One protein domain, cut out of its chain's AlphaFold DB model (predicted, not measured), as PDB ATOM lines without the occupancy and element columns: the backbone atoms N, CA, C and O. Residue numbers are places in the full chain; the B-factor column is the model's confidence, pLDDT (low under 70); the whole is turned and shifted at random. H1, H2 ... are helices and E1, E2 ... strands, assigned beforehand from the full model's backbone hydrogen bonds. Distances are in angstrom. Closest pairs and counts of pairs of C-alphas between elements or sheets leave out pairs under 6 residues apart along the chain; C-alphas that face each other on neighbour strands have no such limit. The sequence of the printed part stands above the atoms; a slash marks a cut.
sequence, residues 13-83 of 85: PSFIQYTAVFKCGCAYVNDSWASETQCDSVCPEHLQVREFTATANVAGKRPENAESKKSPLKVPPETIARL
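Overview. This is residues 13 to 83 of the 85 residues of an uncharacterized protein of Vibrio campbellii (UniProt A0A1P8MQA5). Two long antiparallel strands, E1 and E3, run side by side as a narrow ribbon, with the short strand E2 on the other side of E1 and a short helix, H1, near the end of the ribbon where E1 ends and E3 begins. Much of the rest is loop: residues 60 to 76 lead from the far end of E3 back to H1, and on the way residues 69 to 70 pair with residues 28 to 29 of E2, antiparallel. The 71 printed residues hold three named strands and then one named helix, in the order E1, E2, E3, H1; the sheet order is E2, E1, E3, all antiparallel. The class is mixed, helices and strands, with under half of the residues in named elements. The whole is compact, with a radius of gyration of the C-alphas of 11.9 A and spans of 34 by 23 by 22 A.

Arrangement. E1, residues 14 to 22, is the inner strand. It forms a hairpin with the edge strand E2, residues 27 to 29, at 150 degrees between directions; N 28 and O 20 are within hydrogen-bond range at 2.9 A. The other edge strand, E3, residues 50 to 59, is antiparallel to E1 at 158 degrees, with N 17 and O 56 at 2.8 A and N 54 and O 19 at 2.9 A. E2 and E3 are apart. H1, residues 77 to 83, is on the sheet at a height over the sheet of 9.8 A. It lies over E3 and only just over E1, on which 3 of its C-alphas fall. On the local plane it runs across the strands, only just, at 60.0 degrees to E3. The closest C-alphas of H1 and E3 are those of Ile 80 and Glu 51, 7.7 A apart. In H1 every O i to N i+4 pair is within hydrogen-bond range.

Along the chain. E1 begins at C-alpha 14, (279.167, -52.441, 15.475), and is 25.6 A long. E2 measures 6.9 A and E3 25.7 A. H1, 10.0 A, ends at C-alpha 83, (276.618, -29.196, 13.245).

Size, cuts and confidence. The two C-alphas farthest apart, those of Pro 13 and His 46, are 35.2 A apart. The printed part has no cut. The links E2 to E3, 20 residues, and E3 to H1, 17 residues, are long. Mean pLDDT of the printed part is 90.9, and no printed residue is under 70.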
ATOM      1  N   PRO A  13     278.595 -57.141  14.597       84.19
ATOM      2  CA  PRO A  13     278.896 -56.244  15.705       84.19
ATOM      3  C   PRO A  13     279.149 -54.851  15.134       84.19
ATOM      4  O   PRO A  13     279.612 -54.736  14.004       84.19
ATOM      5  N   SER A  14     278.838 -53.801  15.880       90.19
ATOM      6  CA  SER A  14     279.167 -52.441  15.475       90.19
ATOM      7  C   SER A  14     279.636 -51.628  16.668       90.19
ATOM      8  O   SER A  14     279.393 -51.984  17.825       90.19
ATOM      9  N   PHE A  15     280.348 -50.542  16.390       92.00
ATOM     10  CA  PHE A  15     280.819 -49.617  17.409       92.00
ATOM     11  C   PHE A  15     280.625 -48.168  16.968       92.00
ATOM     12  O   PHE A  15     280.453 -47.865  15.786       92.00
ATOM     13  N   ILE A  16     280.635 -47.266  17.948       93.69
ATOM     14  CA  ILE A  16     280.615 -45.827  17.699       93.69
ATOM     15  C   ILE A  16     282.038 -45.395  17.356       93.69
ATOM     16  O   ILE A  16     282.936 -45.505  18.197       93.69
ATOM     17  N   GLN A  17     282.222 -44.913  16.133       94.69
ATOM     18  CA  GLN A  17     283.424 -44.233  15.676       94.69
ATOM     19  C   GLN A  17     283.301 -42.746  16.000       94.69
ATOM     20  O   GLN A  17     282.262 -42.135  15.740       94.69
ATOM     21  N   TYR A  18     284.367 -42.165  16.540       94.44
ATOM     22  CA  TYR A  18     284.454 -40.740  16.831       94.44
ATOM     23  C   TYR A  18     285.341 -40.051  15.794       94.44
ATOM     24  O   TYR A  18     286.418 -40.543  15.461       94.44
ATOM     25  N   THR A  19     284.894 -38.906  15.289       94.50
ATOM     26  CA  THR A  19     285.653 -38.055  14.366       94.50
ATOM     27  C   THR A  19     285.837 -36.679  14.993       94.50
ATOM     28  O   THR A  19     284.867 -35.953  15.208       94.50
ATOM     29  N   ALA A  20     287.081 -36.305  15.272       94.94
ATOM     30  CA  ALA A  20     287.443 -34.989  15.776       94.94
ATOM     31  C   ALA A  20     287.477 -33.983  14.621       94.94
ATOM     32  O   ALA A  20     288.241 -34.167  13.671       94.94
ATOM     33  N   VAL A  21     286.677 -32.919  14.700       94.69
ATOM     34  CA  VAL A  21     286.656 -31.843  13.699       94.69
ATOM     35  C   VAL A  21     287.203 -30.563  14.318       94.69
ATOM     36  O   VAL A  21     286.743 -30.097  15.362       94.69
ATOM     37  N   PHE A  22     288.213 -29.989  13.672       94.69
ATOM     38  CA  PHE A  22     288.967 -28.841  14.172       94.69
ATOM     39  C   PHE A  22     288.554 -27.545  13.481       94.69
ATOM     40  O   PHE A  22     288.078 -27.562  12.347       94.69
ATOM     41  N   LYS A  23     288.834 -26.398  14.116       92.38
ATOM     42  CA  LYS A  23     288.548 -25.067  13.541       92.38
ATOM     43  C   LYS A  23     289.175 -24.821  12.171       92.38
ATOM     44  O   LYS A  23     288.624 -24.087  11.361       92.38
ATOM     45  N   CYS A  24     290.313 -25.453  11.884       92.56
ATOM     46  CA  CYS A  24     290.952 -25.383  10.567       92.56
ATOM     47  C   CYS A  24     290.228 -26.195   9.474       92.56
ATOM     48  O   CYS A  24     290.717 -26.261   8.344       92.56
ATOM     49  N   GLY A  25     289.121 -26.865   9.803       91.69
ATOM     50  CA  GLY A  25     288.377 -27.743   8.903       91.69
ATOM     51  C   GLY A  25     288.994 -29.127   8.729       91.69
ATOM     52  O   GLY A  25     288.457 -29.940   7.980       91.69
ATOM     53  N   CYS A  26     290.113 -29.431   9.396       94.56
ATOM     54  CA  CYS A  26     290.626 -30.798   9.404       94.56
ATOM     55  C   CYS A  26     289.681 -31.700  10.199       94.56
ATOM     56  O   CYS A  26     289.134 -31.283  11.221       94.56
ATOM     57  N   ALA A  27     289.545 -32.939   9.745       94.62
ATOM     58  CA  ALA A  27     288.840 -33.982  10.465       94.62
ATOM     59  C   ALA A  27     289.769 -35.181  10.632       94.62
ATOM     60  O   ALA A  27     290.461 -35.562   9.687       94.62
ATOM     61  N   TYR A  28     289.794 -35.745  11.831       95.75
ATOM     62  CA  TYR A  28     290.596 -36.911  12.169       95.75
ATOM     63  C   TYR A  28     289.717 -37.979  12.787       95.75
ATOM     64  O   TYR A  28     288.814 -37.675  13.561       95.75
ATOM     65  N   VAL A  29     290.007 -39.227  12.455       94.62
ATOM     66  CA  VAL A  29     289.324 -40.395  12.989       94.62
ATOM     67  C   VAL A  29     290.351 -41.346  13.573       94.62
ATOM     68  O   VAL A  29     291.394 -41.592  12.968       94.62
ATOM     69  N   ASN A  30     290.052 -41.894  14.740       95.38
ATOM     70  CA  ASN A  30     290.785 -43.017  15.292       95.38
ATOM     71  C   ASN A  30     289.766 -44.019  15.822       95.38
ATOM     72  O   ASN A  30     288.981 -43.720  16.725       95.38
ATOM     73  N   ASP A  31     289.772 -45.212  15.239       93.75
ATOM     74  CA  ASP A  31     288.781 -46.239  15.550       93.75
ATOM     75  C   ASP A  31     288.931 -46.797  16.967       93.75
ATOM     76  O   ASP A  31     287.980 -47.369  17.489       93.75
ATOM     77  N   SER A  32     290.077 -46.591  17.619       94.06
ATOM     78  CA  SER A  32     290.297 -46.989  19.010       94.06
ATOM     79  C   SER A  32     289.747 -45.995  20.027       94.06
ATOM     80  O   SER A  32     289.627 -46.352  21.199       94.06
ATOM     81  N   TRP A  33     289.347 -44.784  19.615       94.56
ATOM     82  CA  TRP A  33     288.707 -43.842  20.530       94.56
ATOM     83  C   TRP A  33     287.403 -44.415  21.073       94.56
ATOM     84  O   TRP A  33     286.443 -44.676  20.341       94.56
ATOM     85  N   ALA A  34     287.362 -44.596  22.392       92.31
ATOM     86  CA  ALA A  34     286.191 -45.146  23.057       92.31
ATOM     87  C   ALA A  34     285.169 -44.087  23.486       92.31
ATOM     88  O   ALA A  34     284.009 -44.428  23.727       92.31
ATOM     89  N   SER A  35     285.602 -42.830  23.569       93.06
ATOM     90  CA  SER A  35     284.823 -41.684  24.026       93.06
ATOM     91  C   SER A  35     285.328 -40.389  23.391       93.06
ATOM     92  O   SER A  35     286.475 -40.294  22.951       93.06
ATOM     93  N   GLU A  36     284.497 -39.348  23.425       90.81
ATOM     94  CA  GLU A  36     284.852 -38.004  22.950       90.81
ATOM     95  C   GLU A  36     286.103 -37.426  23.639       90.81
ATOM     96  O   GLU A  36     286.880 -36.685  23.037       90.81
ATOM     97  N   THR A  37     286.328 -37.773  24.906       91.75
ATOM     98  CA  THR A  37     287.487 -37.309  25.682       91.75
ATOM     99  C   THR A  37     288.818 -37.850  25.168       91.75
ATOM    100  O   THR A  37     289.848 -37.247  25.446       91.75
ATOM    101  N   GLN A  38     288.807 -38.961  24.424       93.00
ATOM    102  CA  GLN A  38     290.014 -39.536  23.825       93.00
ATOM    103  C   GLN A  38     290.372 -38.898  22.483       93.00
ATOM    104  O   GLN A  38     291.502 -39.047  22.030       93.00
ATOM    105  N   CYS A  39     289.431 -38.190  21.854       92.12
ATOM    106  CA  CYS A  39     289.709 -37.436  20.642       92.12
ATOM    107  C   CYS A  39     290.774 -36.369  20.921       92.12
ATOM    108  O   CYS A  39     290.786 -35.758  21.995       92.12
ATOM    109  N   ASP A  40     291.602 -36.070  19.925       92.12
ATOM    110  CA  ASP A  40     292.604 -35.014  20.039       92.12
ATOM    111  C   ASP A  40     291.950 -33.646  20.297       92.12
ATOM    112  O   ASP A  40     290.947 -33.279  19.674       92.12
ATOM    113  N   SER A  41     292.510 -32.877  21.231       92.69
ATOM    114  CA  SER A  41     292.023 -31.530  21.576       92.69
ATOM    115  C   SER A  41     292.509 -30.457  20.602       92.69
ATOM    116  O   SER A  41     291.928 -29.371  20.531       92.69
ATOM    117  N   VAL A  42     293.578 -30.744  19.857       95.12
ATOM    118  CA  VAL A  42     294.233 -29.804  18.947       95.12
ATOM    119  C   VAL A  42     294.597 -30.525  17.652       95.12
ATOM    120  O   VAL A  42     295.034 -31.670  17.677       95.12
ATOM    121  N   CYS A  43     294.414 -29.855  16.516       94.25
ATOM    122  CA  CYS A  43     294.764 -30.387  15.207       94.25
ATOM    123  C   CYS A  43     296.281 -30.620  15.141       94.25
ATOM    124  O   CYS A  43     297.026 -29.650  15.319       94.25
ATOM    125  N   PRO A  44     296.752 -31.838  14.822       92.06
ATOM    126  CA  PRO A  44     298.179 -32.163  14.851       92.06
ATOM    127  C   PRO A  44     298.999 -31.406  13.795       92.06
ATOM    128  O   PRO A  44     300.195 -31.217  13.972       92.06
ATOM    129  N   GLU A  45     298.374 -30.934  12.713       93.44
ATOM    130  CA  GLU A  45     299.077 -30.205  11.643       93.44
ATOM    131  C   GLU A  45     299.041 -28.682  11.798       93.44
ATOM    132  O   GLU A  45     300.001 -28.001  11.461       93.44
ATOM    133  N   HIS A  46     297.913 -28.129  12.252       93.31
ATOM    134  CA  HIS A  46     297.669 -26.678  12.215       93.31
ATOM    135  C   HIS A  46     297.562 -26.054  13.608       93.31
ATOM    136  O   HIS A  46     297.340 -24.848  13.717       93.31
ATOM    137  N   LEU A  47     297.651 -26.872  14.664       93.50
ATOM    138  CA  LEU A  47     297.583 -26.460  16.068       93.50
ATOM    139  C   LEU A  47     296.315 -25.661  16.429       93.50
ATOM    140  O   LEU A  47     296.297 -24.867  17.365       93.50
ATOM    141  N   GLN A  48     295.233 -25.882  15.683       93.62
ATOM    142  CA  GLN A  48     293.924 -25.285  15.939       93.62
ATOM    143  C   GLN A  48     293.091 -26.186  16.847       93.62
ATOM    144  O   GLN A  48     293.101 -27.404  16.687       93.62
ATOM    145  N   VAL A  49     292.340 -25.590  17.770       94.12
ATOM    146  CA  VAL A  49     291.513 -26.337  18.730       94.12
ATOM    147  C   VAL A  49     290.423 -27.163  18.042       94.12
ATOM    148  O   VAL A  49     289.923 -26.801  16.967       94.12
ATOM    149  N   ARG A  50     290.046 -28.276  18.678       93.25
ATOM    150  CA  ARG A  50     288.865 -29.055  18.298       93.25
ATOM    151  C   ARG A  50     287.624 -28.185  18.468       93.25
ATOM    152  O   ARG A  50     287.476 -27.511  19.482       93.25
ATOM    153  N   GLU A  51     286.754 -28.186  17.465       92.19
ATOM    154  CA  GLU A  51     285.490 -27.452  17.522       92.19
ATOM    155  C   GLU A  51     284.346 -28.363  17.972       92.19
ATOM    156  O   GLU A  51     283.566 -27.975  18.837       92.19
ATOM    157  N   PHE A  52     284.256 -29.578  17.422       90.62
ATOM    158  CA  PHE A  52     283.262 -30.572  17.830       90.62
ATOM    159  C   PHE A  52     283.719 -31.995  17.492       90.62
ATOM    160  O   PHE A  52     284.737 -32.204  16.821       90.62
ATOM    161  N   THR A  53     282.939 -32.971  17.947       92.56
ATOM    162  CA  THR A  53     283.145 -34.388  17.656       92.56
ATOM    163  C   THR A  53     281.915 -34.936  16.950       92.56
ATOM    164  O   THR A  53     280.803 -34.862  17.466       92.56
ATOM    165  N   ALA A  54     282.108 -35.486  15.756       91.00
ATOM    166  CA  ALA A  54     281.075 -36.243  15.063       91.00
ATOM    167  C   ALA A  54     281.141 -37.715  15.482       91.00
ATOM    168  O   ALA A  54     282.209 -38.231  15.814       91.00
ATOM    169  N   THR A  55     280.002 -38.403  15.432       92.38
ATOM    170  CA  THR A  55     279.937 -39.845  15.674       92.38
ATOM    171  C   THR A  55     279.238 -40.559  14.529       92.38
ATOM    172  O   THR A  55     278.306 -40.030  13.927       92.38
ATOM    173  N   ALA A  56     279.701 -41.766  14.224       91.12
ATOM    174  CA  ALA A  56     279.089 -42.645  13.237       91.12
ATOM    175  C   ALA A  56     279.046 -44.078  13.775       91.12
ATOM    176  O   ALA A  56     279.916 -44.491  14.542       91.12
ATOM    177  N   ASN A  57     278.029 -44.845  13.382       92.25
ATOM    178  CA  ASN A  57     277.971 -46.272  13.684       92.25
ATOM    179  C   ASN A  57     278.715 -47.037  12.584       92.25
ATOM    180  O   ASN A  57     278.368 -46.910  11.410       92.25
ATOM    181  N   VAL A  58     279.740 -47.802  12.956       91.62
ATOM    182  CA  VAL A  58     280.589 -48.539  12.014       91.62
ATOM    183  C   VAL A  58     280.488 -50.027  12.300       91.62
ATOM    184  O   VAL A  58     280.608 -50.463  13.445       91.62
ATOM    185  N   ALA A  59     280.262 -50.810  11.246       90.50
ATOM    186  CA  ALA A  59     280.244 -52.261  11.323       90.50
ATOM    187  C   ALA A  59     281.639 -52.805  11.672       90.50
ATOM    188  O   ALA A  59     282.648 -52.405  11.098       90.50
ATOM    189  N   GLY A  60     281.683 -53.751  12.599       89.81
ATOM    190  CA  GLY A  60     282.882 -54.394  13.114       89.81
ATOM    191  C   GLY A  60     282.998 -54.318  14.635       89.81
ATOM    192  O   GLY A  60     282.135 -53.815  15.352       89.81
ATOM    193  N   LYS A  61     284.110 -54.846  15.142       88.25
ATOM    194  CA  LYS A  61     284.521 -54.667  16.537       88.25
ATOM    195  C   LYS A  61     285.492 -53.494  16.618       88.25
ATOM    196  O   LYS A  61     286.320 -53.332  15.726       88.25
ATOM    197  N   ARG A  62     285.404 -52.719  17.701       92.69
ATOM    198  CA  ARG A  62     286.351 -51.636  17.981       92.69
ATOM    199  C   ARG A  62     287.770 -52.214  18.117       92.69
ATOM    200  O   ARG A  62     287.946 -53.118  18.936       92.69
ATOM    201  N   PRO A  63     288.762 -51.725  17.356       92.38
ATOM    202  CA  PRO A  63     290.147 -52.148  17.526       92.38
ATOM    203  C   PRO A  63     290.731 -51.595  18.831       92.38
ATOM    204  O   PRO A  63     290.453 -50.459  19.213       92.38
ATOM    205  N   GLU A  64     291.583 -52.375  19.494       91.50
ATOM    206  CA  GLU A  64     292.294 -51.932  20.704       91.50
ATOM    207  C   GLU A  64     293.312 -50.830  20.394       91.50
ATOM    208  O   GLU A  64     293.450 -49.889  21.168       91.50
ATOM    209  N   ASN A  65     293.970 -50.923  19.232       90.88
ATOM    210  CA  ASN A  65     294.921 -49.934  18.737       90.88
ATOM    211  C   ASN A  65     294.631 -49.614  17.267       90.88
ATOM    212  O   ASN A  65     294.526 -50.519  16.435       90.88
ATOM    213  N   ALA A  66     294.538 -48.330  16.947       92.19
ATOM    214  CA  ALA A  66     294.348 -47.821  15.604       92.19
ATOM    215  C   ALA A  66     295.124 -46.517  15.444       92.19
ATOM    216  O   ALA A  66     295.309 -45.745  16.389       92.19
ATOM    217  N   GLU A  67     295.592 -46.282  14.226       91.69
ATOM    218  CA  GLU A  67     296.261 -45.040  13.869       91.69
ATOM    219  C   GLU A  67     295.234 -43.943  13.602       91.69
ATOM    220  O   GLU A  67     294.176 -44.185  13.011       91.69
ATOM    221  N   SER A  68     295.570 -42.719  14.005       92.56
ATOM    222  CA  SER A  68     294.768 -41.546  13.678       92.56
ATOM    223  C   SER A  68     294.869 -41.259  12.180       92.56
ATOM    224  O   SER A  68     295.941 -40.966  11.652       92.56
ATOM    225  N   LYS A  69     293.734 -41.321  11.486       94.06
ATOM    226  CA  LYS A  69     293.623 -41.071  10.049       94.06
ATOM    227  C   LYS A  69     293.010 -39.700   9.817       94.06
ATOM    228  O   LYS A  69     291.958 -39.373  10.361       94.06
ATOM    229  N   LYS A  70     293.652 -38.904   8.967       94.56
ATOM    230  CA  LYS A  70     293.114 -37.624   8.512       94.56
ATOM    231  C   LYS A  70     292.108 -37.853   7.386       94.56
ATOM    232  O   LYS A  70     292.400 -38.565   6.427       94.56
ATOM    233  N   SER A  71     290.953 -37.204   7.466       91.06
ATOM    234  CA  SER A  71     290.018 -37.138   6.345       91.06
ATOM    235  C   SER A  71     290.628 -36.322   5.196       91.06
ATOM    236  O   SER A  71     291.132 -35.219   5.435       91.06
ATOM    237  N   PRO A  72     290.560 -36.803   3.941       86.69
ATOM    238  CA  PRO A  72     291.008 -36.026   2.785       86.69
ATOM    239  C   PRO A  72     290.106 -34.813   2.520       86.69
ATOM    240  O   PRO A  72     290.523 -33.859   1.864       86.69
ATOM    241  N   LEU A  73     288.875 -34.835   3.035       83.94
ATOM    242  CA  LEU A  73     287.916 -33.751   2.895       83.94
ATOM    243  C   LEU A  73     288.076 -32.763   4.050       83.94
ATOM    244  O   LEU A  73     288.041 -33.145   5.222       83.94
ATOM    245  N   LYS A  74     288.201 -31.476   3.712       86.00
ATOM    246  CA  LYS A  74     288.078 -30.397   4.694       86.00
ATOM    247  C   LYS A  74     286.607 -30.108   4.953       86.00
ATOM    248  O   LYS A  74     285.838 -29.913   4.014       86.00
ATOM    249  N   VAL A  75     286.236 -30.034   6.225       85.75
ATOM    250  CA  VAL A  75     284.904 -29.608   6.649       85.75
ATOM    251  C   VAL A  75     284.850 -28.079   6.554       85.75
ATOM    252  O   VAL A  75     285.630 -27.410   7.237       85.75
ATOM    253  N   PRO A  76     283.985 -27.500   5.704       85.44
ATOM    254  CA  PRO A  76     283.902 -26.055   5.565       85.44
ATOM    255  C   PRO A  76     283.286 -25.429   6.827       85.44
ATOM    256  O   PRO A  76     282.454 -26.058   7.490       85.44
ATOM    257  N   PRO A  77     283.650 -24.181   7.161       80.50
ATOM    258  CA  PRO A  77     283.249 -23.535   8.413       80.50
ATOM    259  C   PRO A  77     281.727 -23.413   8.572       80.50
ATOM    260  O   PRO A  77     281.209 -23.529   9.678       80.50
ATOM    261  N   GLU A  78     280.989 -23.257   7.473       83.81
ATOM    262  CA  GLU A  78     279.521 -23.258   7.471       83.81
ATOM    263  C   GLU A  78     278.923 -24.594   7.938       83.81
ATOM    264  O   GLU A  78     277.937 -24.618   8.670       83.81
ATOM    265  N   THR A  79     279.540 -25.718   7.562       81.69
ATOM    266  CA  THR A  79     279.095 -27.051   7.985       81.69
ATOM    267  C   THR A  79     279.427 -27.276   9.452       81.69
ATOM    268  O   THR A  79     278.600 -27.804  10.188       81.69
ATOM    269  N   ILE A  80     280.590 -26.800   9.901       80.12
ATOM    270  CA  ILE A  80     280.970 -26.810  11.318       80.12
ATOM    271  C   ILE A  80     279.939 -26.041  12.158       80.12
ATOM    272  O   ILE A  80     279.458 -26.555  13.163       80.12
ATOM    273  N   ALA A  81     279.559 -24.834  11.727       78.50
ATOM    274  CA  ALA A  81     278.576 -24.014  12.430       78.50
ATOM    275  C   ALA A  81     277.196 -24.689  12.504       78.50
ATOM    276  O   ALA A  81     276.564 -24.671  13.556       78.50
ATOM    277  N   ARG A  82     276.750 -25.325  11.412       79.19
ATOM    278  CA  ARG A  82     275.467 -26.047  11.354       79.19
ATOM    279  C   ARG A  82     275.418 -27.291  12.236       79.19
ATOM    280  O   ARG A  82     274.342 -27.632  12.699       79.19
ATOM    281  N   LEU A  83     276.542 -27.978  12.429       73.38
ATOM    282  CA  LEU A  83     276.618 -29.196  13.245       73.38
ATOM    283  C   LEU A  83     276.778 -28.906  14.746       73.38
ATOM    284  O   LEU A  83     276.687 -29.823  15.556       73.38
TER     285      LEU A  83